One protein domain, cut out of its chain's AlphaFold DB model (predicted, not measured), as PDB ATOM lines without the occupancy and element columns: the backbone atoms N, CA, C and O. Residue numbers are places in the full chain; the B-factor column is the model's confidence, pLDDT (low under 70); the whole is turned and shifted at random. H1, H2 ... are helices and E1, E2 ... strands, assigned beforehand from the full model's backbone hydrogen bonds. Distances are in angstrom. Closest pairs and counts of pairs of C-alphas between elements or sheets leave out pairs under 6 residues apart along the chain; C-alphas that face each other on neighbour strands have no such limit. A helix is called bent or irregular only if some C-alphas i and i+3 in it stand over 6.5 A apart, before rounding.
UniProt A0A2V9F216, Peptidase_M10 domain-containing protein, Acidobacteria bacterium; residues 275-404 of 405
ATOM      1  N   HIS A 275     151.255 168.903 151.855       96.25
ATOM      2  CA  HIS A 275     149.858 168.440 151.866       96.25
ATOM      3  C   HIS A 275     149.488 167.558 150.659       96.25
ATOM      4  O   HIS A 275     148.474 167.764 149.997       96.25
ATOM      5  N   LEU A 276     150.340 166.574 150.352       93.25
ATOM      6  CA  LEU A 276     150.166 165.647 149.221       93.25
ATOM      7  C   LEU A 276     149.573 164.279 149.616       93.25
ATOM      8  O   LEU A 276     149.506 163.370 148.788       93.25
ATOM      9  N   GLY A 277     149.195 164.097 150.882       93.75
ATOM     10  CA  GLY A 277     148.600 162.864 151.385       93.75
ATOM     11  C   GLY A 277     147.137 162.713 150.973       93.75
ATOM     12  O   GLY A 277     146.390 163.691 150.920       93.75
ATOM     13  N   SER A 278     146.723 161.469 150.733       94.19
ATOM     14  CA  SER A 278     145.325 161.101 150.506       94.19
ATOM     15  C   SER A 278     144.981 159.808 151.245       94.19
ATOM     16  O   SER A 278     145.816 158.906 151.366       94.19
ATOM     17  N   ILE A 279     143.751 159.722 151.750       95.06
ATOM     18  CA  ILE A 279     143.161 158.520 152.346       95.06
ATOM     19  C   ILE A 279     141.859 158.220 151.607       95.06
ATOM     20  O   ILE A 279     140.893 158.976 151.704       95.06
ATOM     21  N   SER A 280     141.801 157.074 150.934       94.75
ATOM     22  CA  SER A 280     140.609 156.610 150.225       94.75
ATOM     23  C   SER A 280     140.197 155.195 150.629       94.75
ATOM     24  O   SER A 280     140.971 154.410 151.188       94.75
ATOM     25  N   GLY A 281     138.934 154.858 150.380       94.81
ATOM     26  CA  GLY A 281     138.380 153.554 150.730       94.81
ATOM     27  C   GLY A 281     136.905 153.422 150.373       94.81
ATOM     28  O   GLY A 281     136.373 154.204 149.592       94.81
ATOM     29  N   ARG A 282     136.234 152.414 150.946       94.44
ATOM     30  CA  ARG A 282     134.793 152.179 150.765       94.44
ATOM     31  C   ARG A 282     134.070 151.895 152.075       94.44
ATOM     32  O   ARG A 282     134.561 151.141 152.917       94.44
ATOM     33  N   ILE A 283     132.872 152.450 152.194       93.44
ATOM     34  CA  ILE A 283     131.941 152.283 153.307       93.44
ATOM     35  C   ILE A 283     130.886 151.275 152.851       93.44
ATOM     36  O   ILE A 283     130.004 151.584 152.051       93.44
ATOM     37  N   LEU A 284     131.010 150.033 153.314       93.00
ATOM     38  CA  LEU A 284     130.130 148.937 152.913       93.00
ATOM     39  C   LEU A 284     129.258 148.501 154.097       93.00
ATOM     40  O   LEU A 284     129.775 148.370 155.212       93.00
ATOM     41  N   PRO A 285     127.959 148.230 153.885       88.81
ATOM     42  CA  PRO A 285     127.109 147.690 154.933       88.81
ATOM     43  C   PRO A 285     127.558 146.265 155.283       88.81
ATOM     44  O   PRO A 285     127.891 145.465 154.410       88.81
ATOM     45  N   ALA A 286     127.499 145.902 156.566       86.31
ATOM     46  CA  ALA A 286     127.805 144.536 157.008       86.31
ATOM     47  C   ALA A 286     126.825 143.485 156.439       86.31
ATOM     48  O   ALA A 286     127.149 142.302 156.369       86.31
ATOM     49  N   ASN A 287     125.631 143.922 156.032       85.88
ATOM     50  CA  ASN A 287     124.634 143.128 155.328       85.88
ATOM     51  C   ASN A 287     124.159 143.914 154.089       85.88
ATOM     52  O   ASN A 287     123.494 144.934 154.270       85.88
ATOM     53  N   PRO A 288     124.431 143.456 152.851       82.50
ATOM     54  CA  PRO A 288     123.980 144.130 151.629       82.50
ATOM     55  C   PRO A 288     122.463 144.348 151.535       82.50
ATOM     56  O   PRO A 288     122.027 145.273 150.856       82.50
ATOM     57  N   LEU A 289     121.648 143.565 152.257       84.44
ATOM     58  CA  LEU A 289     120.195 143.774 152.333       84.44
ATOM     59  C   LEU A 289     119.803 145.112 152.988       84.44
ATOM     60  O   LEU A 289     118.664 145.539 152.826       84.44
ATOM     61  N   ALA A 290     120.718 145.795 153.687       84.38
ATOM     62  CA  ALA A 290     120.488 147.151 154.191       84.38
ATOM     63  C   ALA A 290     120.229 148.166 153.057       84.38
ATOM     64  O   ALA A 290     119.479 149.116 153.249       84.38
ATOM     65  N   LEU A 291     120.771 147.922 151.856       85.69
ATOM     66  CA  LEU A 291     120.587 148.775 150.673       85.69
ATOM     67  C   LEU A 291     119.339 148.401 149.852       85.69
ATOM     68  O   LEU A 291     119.133 148.926 148.764       85.69
ATOM     69  N   ALA A 292     118.475 147.502 150.342       77.81
ATOM     70  CA  ALA A 292     117.296 147.047 149.595       77.81
ATOM     71  C   ALA A 292     116.238 148.147 149.350       77.81
ATOM     72  O   ALA A 292     115.375 147.977 148.491       77.81
ATOM     73  N   ALA A 293     116.296 149.255 150.098       82.75
ATOM     74  CA  ALA A 293     115.466 150.444 149.884       82.75
ATOM     75  C   ALA A 293     116.114 151.485 148.946       82.75
ATOM     76  O   ALA A 293     115.468 152.468 148.579       82.75
ATOM     77  N   SER A 294     117.380 151.296 148.565       88.81
ATOM     78  CA  SER A 294     118.109 152.187 147.663       88.81
ATOM     79  C   SER A 294     117.735 151.928 146.190       88.81
ATOM     80  O   SER A 294     117.290 150.827 145.847       88.81
ATOM     81  N   PRO A 295     117.930 152.903 145.280       89.19
ATOM     82  CA  PRO A 295     117.809 152.681 143.841       89.19
ATOM     83  C   PRO A 295     118.690 151.519 143.333       89.19
ATOM     84  O   PRO A 295     119.750 151.247 143.905       89.19
ATOM     85  N   PRO A 296     118.308 150.848 142.229       87.88
ATOM     86  CA  PRO A 296     119.137 149.814 141.616       87.88
ATOM     87  C   PRO A 296     120.545 150.322 141.269       87.88
ATOM     88  O   PRO A 296     120.694 151.396 140.694       87.88
ATOM     89  N   GLY A 297     121.568 149.525 141.585       88.12
ATOM     90  CA  GLY A 297     122.979 149.851 141.326       88.12
ATOM     91  C   GLY A 297     123.738 150.443 142.519       88.12
ATOM     92  O   GLY A 297     124.966 150.482 142.483       88.12
ATOM     93  N   VAL A 298     123.051 150.831 143.599       94.12
ATOM     94  CA  VAL A 298     123.706 151.232 144.855       94.12
ATOM     95  C   VAL A 298     124.349 150.005 145.513       94.12
ATOM     96  O   VAL A 298     123.700 148.975 145.697       94.12
ATOM     97  N   THR A 299     125.640 150.095 145.837       93.88
ATOM     98  CA  THR A 299     126.454 148.972 146.351       93.88
ATOM     99  C   THR A 299     127.242 149.288 147.626       93.88
ATOM    100  O   THR A 299     127.816 148.376 148.224       93.88
ATOM    101  N   GLY A 300     127.220 150.539 148.092       93.94
ATOM    102  CA  GLY A 300     127.778 150.949 149.382       93.94
ATOM    103  C   GLY A 300     126.911 151.990 150.090       93.94
ATOM    104  O   GLY A 300     125.866 152.395 149.585       93.94
ATOM    105  N   VAL A 301     127.339 152.388 151.286       94.19
ATOM    106  CA  VAL A 301     126.644 153.367 152.136       94.19
ATOM    107  C   VAL A 301     126.832 154.766 151.547       94.19
ATOM    108  O   VAL A 301     127.970 155.186 151.352       94.19
ATOM    109  N   PHE A 302     125.741 155.484 151.269       94.31
ATOM    110  CA  PHE A 302     125.785 156.805 150.635       94.31
ATOM    111  C   PHE A 302     125.542 157.966 151.606       94.31
ATOM    112  O   PHE A 302     124.739 157.841 152.529       94.31
ATOM    113  N   GLY A 303     126.219 159.100 151.375       90.69
ATOM    114  CA  GLY A 303     126.152 160.294 152.224       90.69
ATOM    115  C   GLY A 303     126.734 160.067 153.619       90.69
ATOM    116  O   GLY A 303     126.451 160.815 154.552       90.69
ATOM    117  N   ALA A 304     127.523 159.005 153.764       91.00
ATOM    118  CA  ALA A 304     128.256 158.701 154.970       91.00
ATOM    119  C   ALA A 304     129.495 159.584 155.026       91.00
ATOM    120  O   ALA A 304     130.287 159.665 154.086       91.00
ATOM    121  N   GLN A 305     129.665 160.232 156.159       92.12
ATOM    122  CA  GLN A 305     130.739 161.166 156.384       92.12
ATOM    123  C   GLN A 305     131.987 160.416 156.849       92.12
ATOM    124  O   GLN A 305     131.886 159.578 157.745       92.12
ATOM    125  N   VAL A 306     133.156 160.713 156.278       94.25
ATOM    126  CA  VAL A 306     134.425 160.047 156.610       94.25
ATOM    127  C   VAL A 306     135.476 161.057 157.029       94.25
ATOM    128  O   VAL A 306     135.639 162.081 156.381       94.25
ATOM    129  N   VAL A 307     136.191 160.755 158.108       94.88
ATOM    130  CA  VAL A 307     136.940 161.742 158.886       94.88
ATOM    131  C   VAL A 307     138.356 161.265 159.143       94.88
ATOM    132  O   VAL A 307     138.529 160.144 159.623       94.88
ATOM    133  N   ALA A 308     139.352 162.110 158.869       95.56
ATOM    134  CA  ALA A 308     140.743 161.893 159.249       95.56
ATOM    135  C   ALA A 308     141.093 162.715 160.502       95.56
ATOM    136  O   ALA A 308     141.009 163.945 160.525       95.56
ATOM    137  N   VAL A 309     141.514 162.011 161.551       95.00
ATOM    138  CA  VAL A 309     142.010 162.569 162.813       95.00
ATOM    139  C   VAL A 309     143.522 162.384 162.864       95.00
ATOM    140  O   VAL A 309     143.991 161.256 162.701       95.00
ATOM    141  N   ASP A 310     144.297 163.434 163.124       93.69
ATOM    142  CA  ASP A 310     145.729 163.296 163.405       93.69
ATOM    143  C   ASP A 310     145.940 162.467 164.683       93.69
ATOM    144  O   ASP A 310     145.396 162.779 165.745       93.69
ATOM    145  N   ALA A 311     146.720 161.390 164.591       91.94
ATOM    146  CA  ALA A 311     146.876 160.435 165.687       91.94
ATOM    147  C   ALA A 311     147.752 160.951 166.845       91.94
ATOM    148  O   ALA A 311     147.744 160.342 167.916       91.94
ATOM    149  N   ALA A 312     148.507 162.040 166.657       91.75
ATOM    150  CA  ALA A 312     149.351 162.632 167.693       91.75
ATOM    151  C   ALA A 312     148.613 163.726 168.483       91.75
ATOM    152  O   ALA A 312     148.732 163.781 169.708       91.75
ATOM    153  N   GLY A 313     147.851 164.583 167.798       87.81
ATOM    154  CA  GLY A 313     147.096 165.689 168.391       87.81
ATOM    155  C   GLY A 313     145.632 165.376 168.714       87.81
ATOM    156  O   GLY A 313     145.044 166.051 169.558       87.81
ATOM    157  N   GLY A 314     145.024 164.383 168.059       89.94
ATOM    158  CA  GLY A 314     143.588 164.094 168.170       89.94
ATOM    159  C   GLY A 314     142.680 165.119 167.474       89.94
ATOM    160  O   GLY A 314     141.468 165.089 167.675       89.94
ATOM    161  N   ALA A 315     143.247 166.031 166.678       90.25
ATOM    162  CA  ALA A 315     142.511 167.028 165.905       90.25
ATOM    163  C   ALA A 315     142.001 166.434 164.584       90.25
ATOM    164  O   ALA A 315     142.694 165.626 163.965       90.25
ATOM    165  N   VAL A 316     140.819 166.854 164.126       92.75
ATOM    166  CA  VAL A 316     140.377 166.565 162.753       92.75
ATOM    167  C   VAL A 316     141.080 167.501 161.791       92.75
ATOM    168  O   VAL A 316     141.024 168.717 161.950       92.75
ATOM    169  N   VAL A 317     141.733 166.900 160.801       93.94
ATOM    170  CA  VAL A 317     142.586 167.585 159.821       93.94
ATOM    171  C   VAL A 317     141.968 167.662 158.427       93.94
ATOM    172  O   VAL A 317     142.501 168.340 157.556       93.94
ATOM    173  N   GLY A 318     140.873 166.944 158.196       94.06
ATOM    174  CA  GLY A 318     140.201 166.869 156.907       94.06
ATOM    175  C   GLY A 318     139.247 165.688 156.866       94.06
ATOM    176  O   GLY A 318     139.486 164.653 157.500       94.06
ATOM    177  N   ALA A 319     138.146 165.851 156.153       93.69
ATOM    178  CA  ALA A 319     137.062 164.894 156.147       93.69
ATOM    179  C   ALA A 319     136.138 165.144 154.944       93.69
ATOM    180  O   ALA A 319     136.136 166.222 154.372       93.69
ATOM    181  N   THR A 320     135.376 164.139 154.516       93.50
ATOM    182  CA  THR A 320     134.627 164.163 153.247       93.50
ATOM    183  C   THR A 320     133.230 163.554 153.382       93.50
ATOM    184  O   THR A 320     133.005 162.664 154.210       93.50
ATOM    185  N   ILE A 321     132.293 163.965 152.523       92.56
ATOM    186  CA  ILE A 321     131.025 163.247 152.322       92.56
ATOM    187  C   ILE A 321     131.248 162.138 151.289       92.56
ATOM    188  O   ILE A 321     131.277 162.366 150.077       92.56
ATOM    189  N   GLY A 322     131.427 160.921 151.794       90.31
ATOM    190  CA  GLY A 322     131.617 159.718 151.000       90.31
ATOM    191  C   GLY A 322     130.310 159.089 150.522       90.31
ATOM    192  O   GLY A 322     129.194 159.492 150.864       90.31
ATOM    193  N   GLY A 323     130.461 158.038 149.724       92.62
ATOM    194  CA  GLY A 323     129.364 157.212 149.240       92.62
ATOM    195  C   GLY A 323     129.364 156.935 147.744       92.62
ATOM    196  O   GLY A 323     128.544 156.139 147.282       92.62
ATOM    197  N   TRP A 324     130.241 157.588 146.987       94.94
ATOM    198  CA  TRP A 324     130.193 157.593 145.534       94.94
ATOM    199  C   TRP A 324     131.580 157.677 144.898       94.94
ATOM    200  O   TRP A 324     132.544 158.145 145.500       94.94
ATOM    201  N   SER A 325     131.662 157.234 143.649       94.94
ATOM    202  CA  SER A 325     132.812 157.402 142.766       94.94
ATOM    203  C   SER A 325     132.341 157.820 141.371       94.94
ATOM    204  O   SER A 325     131.155 157.728 141.041       94.94
ATOM    205  N   CYS A 326     133.253 158.282 140.515       94.81
ATOM    206  CA  CYS A 326     132.958 158.420 139.094       94.81
ATOM    207  C   CYS A 326     134.199 158.175 138.236       94.81
ATOM    208  O   CYS A 326     135.259 158.742 138.482       94.81
ATOM    209  N   ALA A 327     134.044 157.357 137.198       92.25
ATOM    210  CA  ALA A 327     135.028 157.193 136.137       92.25
ATOM    211  C   ALA A 327     134.448 157.778 134.847       92.25
ATOM    212  O   ALA A 327     133.316 157.457 134.481       92.25
ATOM    213  N   ALA A 328     135.204 158.632 134.152       87.12
ATOM    214  CA  ALA A 328     134.755 159.227 132.894       87.12
ATOM    215  C   ALA A 328     134.410 158.125 131.861       87.12
ATOM    216  O   ALA A 328     135.169 157.160 131.735       87.12
ATOM    217  N   PRO A 329     133.294 158.242 131.112       91.00
ATOM    218  CA  PRO A 329     132.440 159.423 130.945       91.00
ATOM    219  C   PRO A 329     131.253 159.521 131.931       91.00
ATOM    220  O   PRO A 329     130.289 160.228 131.644       91.00
ATOM    221  N   GLY A 330     131.282 158.830 133.071       89.12
ATOM    222  CA  GLY A 330     130.187 158.808 134.044       89.12
ATOM    223  C   GLY A 330     129.032 157.868 133.661       89.12
ATOM    224  O   GLY A 330     129.146 157.114 132.690       89.12
ATOM    225  N   PRO A 331     127.919 157.883 134.419       94.69
ATOM    226  CA  PRO A 331     127.590 158.820 135.499       94.69
ATOM    227  C   PRO A 331     128.210 158.422 136.849       94.69
ATOM    228  O   PRO A 331     128.889 157.397 136.948       94.69
ATOM    229  N   ALA A 332     127.950 159.213 137.897       94.25
ATOM    230  CA  ALA A 332     128.311 158.867 139.273       94.25
ATOM    231  C   ALA A 332     127.772 157.480 139.682       94.25
ATOM    232  O   ALA A 332     126.655 157.097 139.325       94.25
ATOM    233  N   GLN A 333     128.584 156.732 140.428       95.06
ATOM    234  CA  GLN A 333     128.298 155.387 140.927       95.06
ATOM    235  C   GLN A 333     128.244 155.413 142.454       95.06
ATOM    236  O   GLN A 333     129.167 155.904 143.094       95.06
ATOM    237  N   PHE A 334     127.189 154.858 143.047       95.56
ATOM    238  CA  PHE A 334     126.952 154.902 144.494       95.56
ATOM    239  C   PHE A 334     127.459 153.624 145.174       95.56
ATOM    240  O   PHE A 334     126.699 152.709 145.498       95.56
ATOM    241  N   ASP A 335     128.777 153.532 145.319       93.88
ATOM    242  CA  ASP A 335     129.515 152.322 145.704       93.88
ATOM    243  C   ASP A 335     130.168 152.396 147.097       93.88
ATOM    244  O   ASP A 335     130.963 151.527 147.468       93.88
ATOM    245  N   GLY A 336     129.837 153.428 147.879       94.62
ATOM    246  CA  GLY A 336     130.417 153.653 149.201       94.62
ATOM    247  C   GLY A 336     131.800 154.304 149.180       94.62
ATOM    248  O   GLY A 336     132.397 154.430 150.248       94.62
ATOM    249  N   THR A 337     132.350 154.665 148.016       96.25
ATOM    250  CA  THR A 337     133.716 155.210 147.919       96.25
ATOM    251  C   THR A 337     133.840 156.568 148.606       96.25
ATOM    252  O   THR A 337     132.911 157.374 148.597       96.25
ATOM    253  N   TYR A 338     134.989 156.809 149.230       95.62
ATOM    254  CA  TYR A 338     135.377 158.097 149.795       95.62
ATOM    255  C   TYR A 338     136.853 158.374 149.506       95.62
ATOM    256  O   TYR A 338     137.639 157.439 149.324       95.62
ATOM    257  N   GLU A 339     137.214 159.653 149.525       94.69
ATOM    258  CA  GLU A 339     138.577 160.148 149.348       94.69
ATOM    259  C   GLU A 339     138.747 161.454 150.145       94.69
ATOM    260  O   GLU A 339     137.929 162.373 150.030       94.69
ATOM    261  N   ILE A 340     139.764 161.490 151.008       95.25
ATOM    262  CA  ILE A 340     140.190 162.654 151.795       95.25
ATOM    263  C   ILE A 340     141.596 163.010 151.313       95.25
ATOM    264  O   ILE A 340     142.569 162.375 151.718       95.25
ATOM    265  N   ASP A 341     141.677 163.993 150.423       94.00
ATOM    266  CA  ASP A 341     142.916 164.523 149.850       94.00
ATOM    267  C   ASP A 341     143.477 165.686 150.689       94.00
ATOM    268  O   ASP A 341     142.840 166.156 151.630       94.00
ATOM    269  N   GLY A 342     144.654 166.202 150.323       93.75
ATOM    270  CA  GLY A 342     145.212 167.424 150.922       93.75
ATOM    271  C   GLY A 342     145.743 167.245 152.349       93.75
ATOM    272  O   GLY A 342     145.931 168.229 153.066       93.75
ATOM    273  N   LEU A 343     145.973 166.002 152.780       95.56
ATOM    274  CA  LEU A 343     146.481 165.678 154.112       95.56
ATOM    275  C   LEU A 343     148.005 165.840 154.181       95.56
ATOM    276  O   LEU A 343     148.717 165.650 153.194       95.56
ATOM    277  N   ALA A 344     148.528 166.166 155.365       94.94
ATOM    278  CA  ALA A 344     149.966 166.304 155.572       94.94
ATOM    279  C   ALA A 344     150.695 164.948 155.451       94.94
ATOM    280  O   ALA A 344     150.303 163.942 156.042       94.94
ATOM    281  N   VAL A 345     151.794 164.902 154.699       94.56
ATOM    282  CA  VAL A 345     152.620 163.690 154.580       94.56
ATOM    283  C   VAL A 345     153.528 163.508 155.800       94.56
ATOM    284  O   VAL A 345     153.961 164.470 156.426       94.56
ATOM    285  N   GLY A 346     153.848 162.256 156.139       93.25
ATOM    286  CA  GLY A 346     154.699 161.928 157.295       93.25
ATOM    287  C   GLY A 346     153.979 161.922 158.649       93.25
ATOM    288  O   GLY A 346     154.618 161.693 159.673       93.25
ATOM    289  N   HIS A 347     152.663 162.131 158.649       93.19
ATOM    290  CA  HIS A 347     151.779 161.969 159.803       93.19
ATOM    291  C   HIS A 347     151.146 160.569 159.826       93.19
ATOM    292  O   HIS A 347     151.216 159.817 158.854       93.19
ATOM    293  N   SER A 348     150.516 160.215 160.946       94.00
ATOM    294  CA  SER A 348     149.668 159.025 161.064       94.00
ATOM    295  C   SER A 348     148.260 159.452 161.437       94.00
ATOM    296  O   SER A 348     148.083 160.330 162.283       94.00
ATOM    297  N   TYR A 349     147.261 158.809 160.840       94.38
ATOM    298  CA  TYR A 349     145.866 159.205 160.980       94.38
ATOM    299  C   TYR A 349     145.012 158.096 161.592       94.38
ATOM    300  O   TYR A 349     145.294 156.909 161.450       94.38
ATOM    301  N   THR A 350     143.937 158.479 162.270       94.19
ATOM    302  CA  THR A 350     142.812 157.596 162.593       94.19
ATOM    303  C   THR A 350     141.641 157.995 161.712       94.19
ATOM    304  O   THR A 350     141.321 159.175 161.615       94.19
ATOM    305  N   VAL A 351     141.006 157.018 161.072       93.62
ATOM    306  CA  VAL A 351     139.913 157.238 160.125       93.62
ATOM    307  C   VAL A 351     138.627 156.671 160.702       93.62
ATOM    308  O   VAL A 351     138.603 155.531 161.171       93.62
ATOM    309  N   TYR A 352     137.528 157.414 160.650       92.38
ATOM    310  CA  TYR A 352     136.213 156.843 160.934       92.38
ATOM    311  C   TYR A 352     135.153 157.318 159.960       92.38
ATOM    312  O   TYR A 352     135.290 158.369 159.350       92.38
ATOM    313  N   ALA A 353     134.095 156.519 159.835       92.69
ATOM    314  CA  ALA A 353     132.877 156.912 159.147       92.69
ATOM    315  C   ALA A 353     131.717 157.017 160.143       92.69
ATOM    316  O   ALA A 353     131.579 156.141 161.006       92.69
ATOM    317  N   GLU A 354     130.876 158.040 160.005       90.88
ATOM    318  CA  GLU A 354     129.643 158.231 160.777       90.88
ATOM    319  C   GLU A 354     128.491 158.770 159.915       90.88
ATOM    320  O   GLU A 354     128.675 159.215 158.781       90.88
ATOM    321  N   ALA A 355     127.278 158.648 160.447       90.25
ATOM    322  CA  ALA A 355     126.047 159.037 159.778       90.25
ATOM    323  C   ALA A 355     125.719 160.514 160.044       90.25
ATOM    324  O   ALA A 355     125.909 161.001 161.157       90.25
ATOM    325  N   LEU A 356     125.133 161.198 159.059       88.00
ATOM    326  CA  LEU A 356     124.588 162.554 159.213       88.00
ATOM    327  C   LEU A 356     123.251 162.521 159.984       88.00
ATOM    328  O   LEU A 356     122.185 162.775 159.432       88.00
ATOM    329  N   ASN A 357     123.295 162.110 161.254       85.88
ATOM    330  CA  ASN A 357     122.138 162.002 162.154       85.88
ATOM    331  C   ASN A 357     122.377 162.654 163.532       85.88
ATOM    332  O   ASN A 357     121.659 162.364 164.492       85.88
ATOM    333  N   GLY A 358     123.410 163.497 163.620       83.44
ATOM    334  CA  GLY A 358     123.889 164.136 164.843       83.44
ATOM    335  C   GLY A 358     123.540 165.622 164.907       83.44
ATOM    336  O   GLY A 358     122.375 166.001 164.855       83.44
ATOM    337  N   ALA A 359     124.564 166.470 165.051       82.75
ATOM    338  CA  ALA A 359     124.403 167.927 165.123       82.75
ATOM    339  C   ALA A 359     123.953 168.564 163.793       82.75
ATOM    340  O   ALA A 359     123.420 169.668 163.803       82.75
ATOM    341  N   VAL A 360     124.160 167.862 162.677       86.38
ATOM    342  CA  VAL A 360     123.697 168.212 161.330       86.38
ATOM    343  C   VAL A 360     122.999 167.006 160.704       86.38
ATOM    344  O   VAL A 360     123.356 165.857 160.985       86.38
ATOM    345  N   ASP A 361     122.014 167.279 159.853       89.88
ATOM    346  CA  ASP A 361     121.285 166.289 159.060       89.88
ATOM    347  C   ASP A 361     121.585 166.460 157.552       89.88
ATOM    348  O   ASP A 361     122.195 167.461 157.159       89.88
ATOM    349  N   PRO A 362     121.183 165.513 156.680       90.06
ATOM    350  CA  PRO A 362     121.560 165.524 155.267       90.06
ATOM    351  C   PRO A 362     121.114 166.763 154.482       90.06
ATOM    352  O   PRO A 362     121.791 167.121 153.521       90.06
ATOM    353  N   SER A 363     120.025 167.434 154.887       89.81
ATOM    354  CA  SER A 363     119.502 168.622 154.190       89.81
ATOM    355  C   SER A 363     120.488 169.791 154.168       89.81
ATOM    356  O   SER A 363     120.448 170.629 153.270       89.81
ATOM    357  N   GLN A 364     121.432 169.819 155.114       90.56
ATOM    358  CA  GLN A 364     122.481 170.836 155.164       90.56
ATOM    359  C   GLN A 364     123.530 170.658 154.047       90.56
ATOM    360  O   GLN A 364     124.369 171.532 153.868       90.56
ATOM    361  N   PHE A 365     123.480 169.568 153.270       89.38
ATOM    362  CA  PHE A 365     124.473 169.214 152.243       89.38
ATOM    363  C   PHE A 365     123.856 169.032 150.845       89.38
ATOM    364  O   PHE A 365     124.502 168.490 149.946       89.38
ATOM    365  N   ASP A 366     122.613 169.478 150.624       85.00
ATOM    366  CA  ASP A 366     121.867 169.240 149.378       85.00
ATOM    367  C   ASP A 366     122.634 169.678 148.110       85.00
ATOM    368  O   ASP A 366     122.638 168.968 147.104       85.00
ATOM    369  N   ASN A 367     123.357 170.801 148.161       81.81
ATOM    370  CA  ASN A 367     124.185 171.320 147.059       81.81
ATOM    371  C   ASN A 367     125.466 170.502 146.767       81.81
ATOM    372  O   ASN A 367     126.034 170.651 145.680       81.81
ATOM    373  N   ALA A 368     125.902 169.643 147.693       85.94
ATOM    374  CA  ALA A 368     127.008 168.696 147.524       85.94
ATOM    375  C   ALA A 368     126.531 167.281 147.144       85.94
ATOM    376  O   ALA A 368     127.279 166.519 146.533       85.94
ATOM    377  N   ILE A 369     125.296 166.923 147.519       88.88
ATOM    378  CA  ILE A 369     124.757 165.557 147.445       88.88
ATOM    379  C   ILE A 369     123.770 165.391 146.279       88.88
ATOM    380  O   ILE A 369     123.915 164.478 145.465       88.88
ATOM    381  N   VAL A 370     122.763 166.262 146.163       88.00
ATOM    382  CA  VAL A 370     121.679 166.135 145.165       88.00
ATOM    383  C   VAL A 370     122.179 166.454 143.751       88.00
ATOM    384  O   VAL A 370     121.719 165.878 142.766       88.00
ATOM    385  N   SER A 371     123.178 167.329 143.653       90.31
ATOM    386  CA  SER A 371     123.834 167.769 142.418       90.31
ATOM    387  C   SER A 371     124.780 166.736 141.783       90.31
ATOM    388  O   SER A 371     125.274 166.965 140.679       90.31
ATOM    389  N   LEU A 372     125.004 165.581 142.425       92.56
ATOM    390  CA  LEU A 372     125.850 164.491 141.911       92.56
ATOM    391  C   LEU A 372     125.249 163.741 140.709       92.56
ATOM    392  O   LEU A 372     125.930 162.922 140.088       92.56
ATOM    393  N   CYS A 373     123.983 163.990 140.368       92.50
ATOM    394  CA  CYS A 373     123.312 163.352 139.240       92.50
ATOM    395  C   CYS A 373     122.496 164.325 138.403       92.50
ATOM    396  O   CYS A 373     121.843 165.236 138.906       92.50
ATOM    397  N   ARG A 374     122.417 164.005 137.113       94.00
ATOM    398  CA  ARG A 374     121.366 164.464 136.201       94.00
ATOM    399  C   ARG A 374     120.711 163.241 135.572       94.00
ATOM    400  O   ARG A 374     121.313 162.169 135.506       94.00
ATOM    401  N   ASN A 375     119.451 163.369 135.176       93.56
ATOM    402  CA  ASN A 375     118.692 162.320 134.498       93.56
ATOM    403  C   ASN A 375     117.495 162.928 133.749       93.56
ATOM    404  O   ASN A 375     117.243 164.127 133.826       93.56
ATOM    405  N   VAL A 376     116.740 162.085 133.040       93.50
ATOM    406  CA  VAL A 376     115.626 162.492 132.164       93.50
ATOM    407  C   VAL A 376     114.468 163.230 132.853       93.50
ATOM    408  O   VAL A 376     113.628 163.781 132.146       93.50
ATOM    409  N   VAL A 377     114.382 163.216 134.190       89.06
ATOM    410  CA  VAL A 377     113.274 163.829 134.941       89.06
ATOM    411  C   VAL A 377     113.451 165.350 135.095       89.06
ATOM    412  O   VAL A 377     112.575 166.067 134.613       89.06
ATOM    413  N   PRO A 378     114.539 165.882 135.697       84.81
ATOM    414  CA  PRO A 378     114.810 167.323 135.680       84.81
ATOM    415  C   PRO A 378     115.362 167.800 134.327       84.81
ATOM    416  O   PRO A 378     115.093 168.930 133.923       84.81
ATOM    417  N   ASP A 379     116.097 166.951 133.598       91.12
ATOM    418  CA  ASP A 379     116.741 167.294 132.330       91.12
ATOM    419  C   ASP A 379     116.128 166.512 131.164       91.12
ATOM    420  O   ASP A 379     116.606 165.451 130.755       91.12
ATOM    421  N   ALA A 380     115.081 167.076 130.559       92.88
ATOM    422  CA  ALA A 380     114.517 166.527 129.331       92.88
ATOM    423  C   ALA A 380     115.612 166.336 128.257       92.88
ATOM    424  O   ALA A 380     116.456 167.208 128.024       92.88
ATOM    425  N   GLY A 381     115.611 165.164 127.615       92.75
ATOM    426  CA  GLY A 381     116.621 164.784 126.623       92.75
ATOM    427  C   GLY A 381     117.963 164.304 127.193       92.75
ATOM    428  O   GLY A 381     118.877 164.065 126.406       92.75
ATOM    429  N   TRP A 382     118.111 164.144 128.514       95.62
ATOM    430  CA  TRP A 382     119.323 163.557 129.094       95.62
ATOM    431  C   TRP A 382     119.561 162.117 128.593       95.62
ATOM    432  O   TRP A 382     118.632 161.306 128.625       95.62
ATOM    433  N   PRO A 383     120.779 161.749 128.154       93.75
ATOM    434  CA  PRO A 383     121.088 160.385 127.725       93.75
ATOM    435  C   PRO A 383     120.867 159.346 128.850       93.75
ATOM    436  O   PRO A 383     121.517 159.435 129.892       93.75
ATOM    437  N   PRO A 384     119.985 158.332 128.682       91.06
ATOM    438  CA  PRO A 384     119.620 157.429 129.780       91.06
ATOM    439  C   PRO A 384     120.772 156.597 130.357       91.06
ATOM    440  O   PRO A 384     120.764 156.311 131.548       91.06
ATOM    441  N   LEU A 385     121.770 156.232 129.543       90.88
ATOM    442  CA  LEU A 385     122.951 155.472 129.990       90.88
ATOM    443  C   LEU A 385     123.923 156.310 130.834       90.88
ATOM    444  O   LEU A 385     124.802 155.760 131.489       90.88
ATOM    445  N   GLN A 386     123.759 157.630 130.815       92.94
ATOM    446  CA  GLN A 386     124.519 158.603 131.586       92.94
ATOM    447  C   GLN A 386     123.634 159.301 132.629       92.94
ATOM    448  O   GLN A 386     124.027 160.315 133.201       92.94
ATOM    449  N   GLY A 387     122.420 158.797 132.861       93.12
ATOM    450  CA  GLY A 387     121.550 159.251 133.937       93.12
ATOM    451  C   GLY A 387     121.829 158.493 135.230       93.12
ATOM    452  O   GLY A 387     122.063 157.286 135.201       93.12
ATOM    453  N   CYS A 388     121.742 159.173 136.369       94.31
ATOM    454  CA  CYS A 388     121.721 158.512 137.674       94.31
ATOM    455  C   CYS A 388     120.651 159.102 138.603       94.31
ATOM    456  O   CYS A 388     120.086 160.169 138.347       94.31
ATOM    457  N   VAL A 389     120.328 158.360 139.661       94.06
ATOM    458  CA  VAL A 389     119.387 158.760 140.711       94.06
ATOM    459  C   VAL A 389     120.150 158.729 142.022       94.06
ATOM    460  O   VAL A 389     120.630 157.666 142.413       94.06
ATOM    461  N   VAL A 390     120.269 159.882 142.677       92.94
ATOM    462  CA  VAL A 390     120.929 159.986 143.981       92.94
ATOM    463  C   VAL A 390     120.119 159.179 145.009       92.94
ATOM    464  O   VAL A 390     118.914 159.416 145.135       92.94
ATOM    465  N   PRO A 391     120.713 158.200 145.715       93.31
ATOM    466  CA  PRO A 391     120.051 157.539 146.833       93.31
ATOM    467  C   PRO A 391     119.807 158.519 147.984       93.31
ATOM    468  O   PRO A 391     120.511 159.512 148.139       93.31
ATOM    469  N   ALA A 392     118.843 158.200 148.848       92.19
ATOM    470  CA  ALA A 392     118.767 158.857 150.147       92.19
ATOM    471  C   ALA A 392     120.058 158.592 150.945       92.19
ATOM    472  O   ALA A 392     120.618 157.495 150.875       92.19
ATOM    473  N   VAL A 393     120.506 159.589 151.708       91.44
ATOM    474  CA  VAL A 393     121.637 159.447 152.634       91.44
ATOM    475  C   VAL A 393     121.304 158.408 153.705       91.44
ATOM    476  O   VAL A 393     120.236 158.456 154.319       91.44
ATOM    477  N   ASP A 394     122.215 157.461 153.937       90.44
ATOM    478  CA  ASP A 394     122.039 156.436 154.963       90.44
ATOM    479  C   ASP A 394     122.360 157.012 156.346       90.44
ATOM    480  O   ASP A 394     123.510 157.117 156.770       90.44
ATOM    481  N   VAL A 395     121.302 157.368 157.066       88.75
ATOM    482  CA  VAL A 395     121.356 157.882 158.440       88.75
ATOM    483  C   VAL A 395     121.244 156.780 159.507       88.75
ATOM    484  O   VAL A 395     121.076 157.081 160.689       88.75
ATOM    485  N   SER A 396     121.285 155.498 159.122       85.94
ATOM    486  CA  SER A 396     120.893 154.365 159.979       85.94
ATOM    487  C   SER A 396     122.050 153.560 160.585       85.94
ATOM    488  O   SER A 396     121.821 152.692 161.434       85.94
ATOM    489  N   PHE A 397     123.297 153.838 160.193       83.38
ATOM    490  CA  PHE A 397     124.468 153.097 160.662       83.38
ATOM    491  C   PHE A 397     125.171 153.762 161.859       83.38
ATOM    492  O   PHE A 397     125.194 154.977 162.024       83.38
ATOM    493  N   THR A 398     125.785 152.941 162.714       80.88
ATOM    494  CA  THR A 398     126.607 153.410 163.843       80.88
ATOM    495  C   THR A 398     128.038 153.697 163.401       80.88
ATOM    496  O   THR A 398     128.591 152.883 162.656       80.88
ATOM    497  N   ALA A 399     128.670 154.729 163.965       82.44
ATOM    498  CA  ALA A 399     130.057 155.091 163.675       82.44
ATOM    499  C   ALA A 399     131.051 153.908 163.764       82.44
ATOM    500  O   ALA A 399     130.905 152.978 164.578       82.44
ATOM    501  N   ARG A 400     132.070 153.924 162.896       78.50
ATOM    502  CA  ARG A 400     133.112 152.886 162.808       78.50
ATOM    503  C   ARG A 400     134.488 153.500 162.588       78.50
ATOM    504  O   ARG A 400     134.737 154.083 161.541       78.50
ATOM    505  N   THR A 401     135.382 153.273 163.545       78.19
ATOM    506  CA  THR A 401     136.770 153.755 163.540       78.19
ATOM    507  C   THR A 401     137.752 152.662 163.126       78.19
ATOM    508  O   THR A 401     137.579 151.490 163.474       78.19
ATOM    509  N   ARG A 402     138.802 153.048 162.402       75.19
ATOM    510  CA  ARG A 402     139.971 152.240 162.040       75.19
ATOM    511  C   ARG A 402     141.235 153.111 162.114       75.19
ATOM    512  O   ARG A 402     141.142 154.316 161.900       75.19
ATOM    513  N   PRO A 403     142.421 152.539 162.360       68.25
ATOM    514  CA  PRO A 403     143.662 153.214 161.997       68.25
ATOM    515  C   PRO A 403     143.646 153.551 160.499       68.25
ATOM    516  O   PRO A 403     143.175 152.739 159.695       68.25
ATOM    517  N   GLY A 404     144.136 154.734 160.142       57.66
ATOM    518  CA  GLY A 404     144.535 155.043 158.773       57.66
ATOM    519  C   GLY A 404     145.790 154.250 158.374       57.66
ATOM    520  O   GLY A 404     146.428 153.650 159.247       57.66
TER     521      GLY A 404
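This is residues 275 to 404 of the 405 residues of the protein "Peptidase_M10 domain-containing protein" of Acidobacteria bacterium (UniProt A0A2V9F216). A small sandwich of strands makes one part of the domain: a sheet of four strands, E3 E2 E5 E6, faces a pair, E1 and E4. The rest is mostly loops with two short, irregular helices, and the long stretch 373 to 399 reaches the far end of the longest axis before returning to E6. The printed part has 130 residues, with two named helices and six named strands in the order E1 H1 E2 E3 E4 E5 H2 E6; the class is mixed, helices and strands, with 54 residues in named elements, under half. Both sheets are antiparallel. The whole is compact by its radius of gyration of the C-alphas, 15.7 A, yet elongated, spanning 52 by 30 by 25 A.

Start at E1, residues 277 to 282, the antiparallel neighbour of E4, residues 337 to 343; N 279 and O 340 are 2.9 A apart, within hydrogen-bond range. H1, residues 288 to 293, is not on the four-stranded sheet. E2, residues 304 to 310, and E3, residues 316 to 322, form a hairpin, with N 306 and O 320 at 2.8 A. E5, residues 349 to 354, is antiparallel to E2, with N 307 and O 352 at 2.8 A, and to E6, residues 400 to 403, with N 351 and O 402 at 2.8 A. The two sheets form a sandwich, two sheets face to face, their facing parts 8.5 A centre to centre and their strands at 30 degrees; the closest C-alphas of E3 and E4 are those of Gly 322 and Tyr 338, 4.3 A apart. H2, residues 362 to 372, is only just on the four-stranded sheet, with 5 pairs of C-alphas within 10 A, and only grazes it with residues 362 to 369. O i to N i+4 pairs are within range in 0 of 2 in H1 and 2 of 7 in H2; O i to N i+3 pairs in 2 of 3 and 4 of 8.

Find C-alpha 277 at (148.600, 162.864, 151.385); from there E1 runs 17.5 A. H1 spans 10.7 A, E2 19.9 A, E3 16.2 A, E4 17.6 A, E5 16.3 A and H2 14.1 A. E6 runs 10.6 A to C-alpha 403 at (143.662, 153.214, 161.997).

Look to Ala 312 and Gly 381 for the C-alphas farthest apart, 52.6 A. The links E3 to E4 and H2 to E6 are long. The printed part has no cut; pLDDT is under 70 at residues 403 to 404.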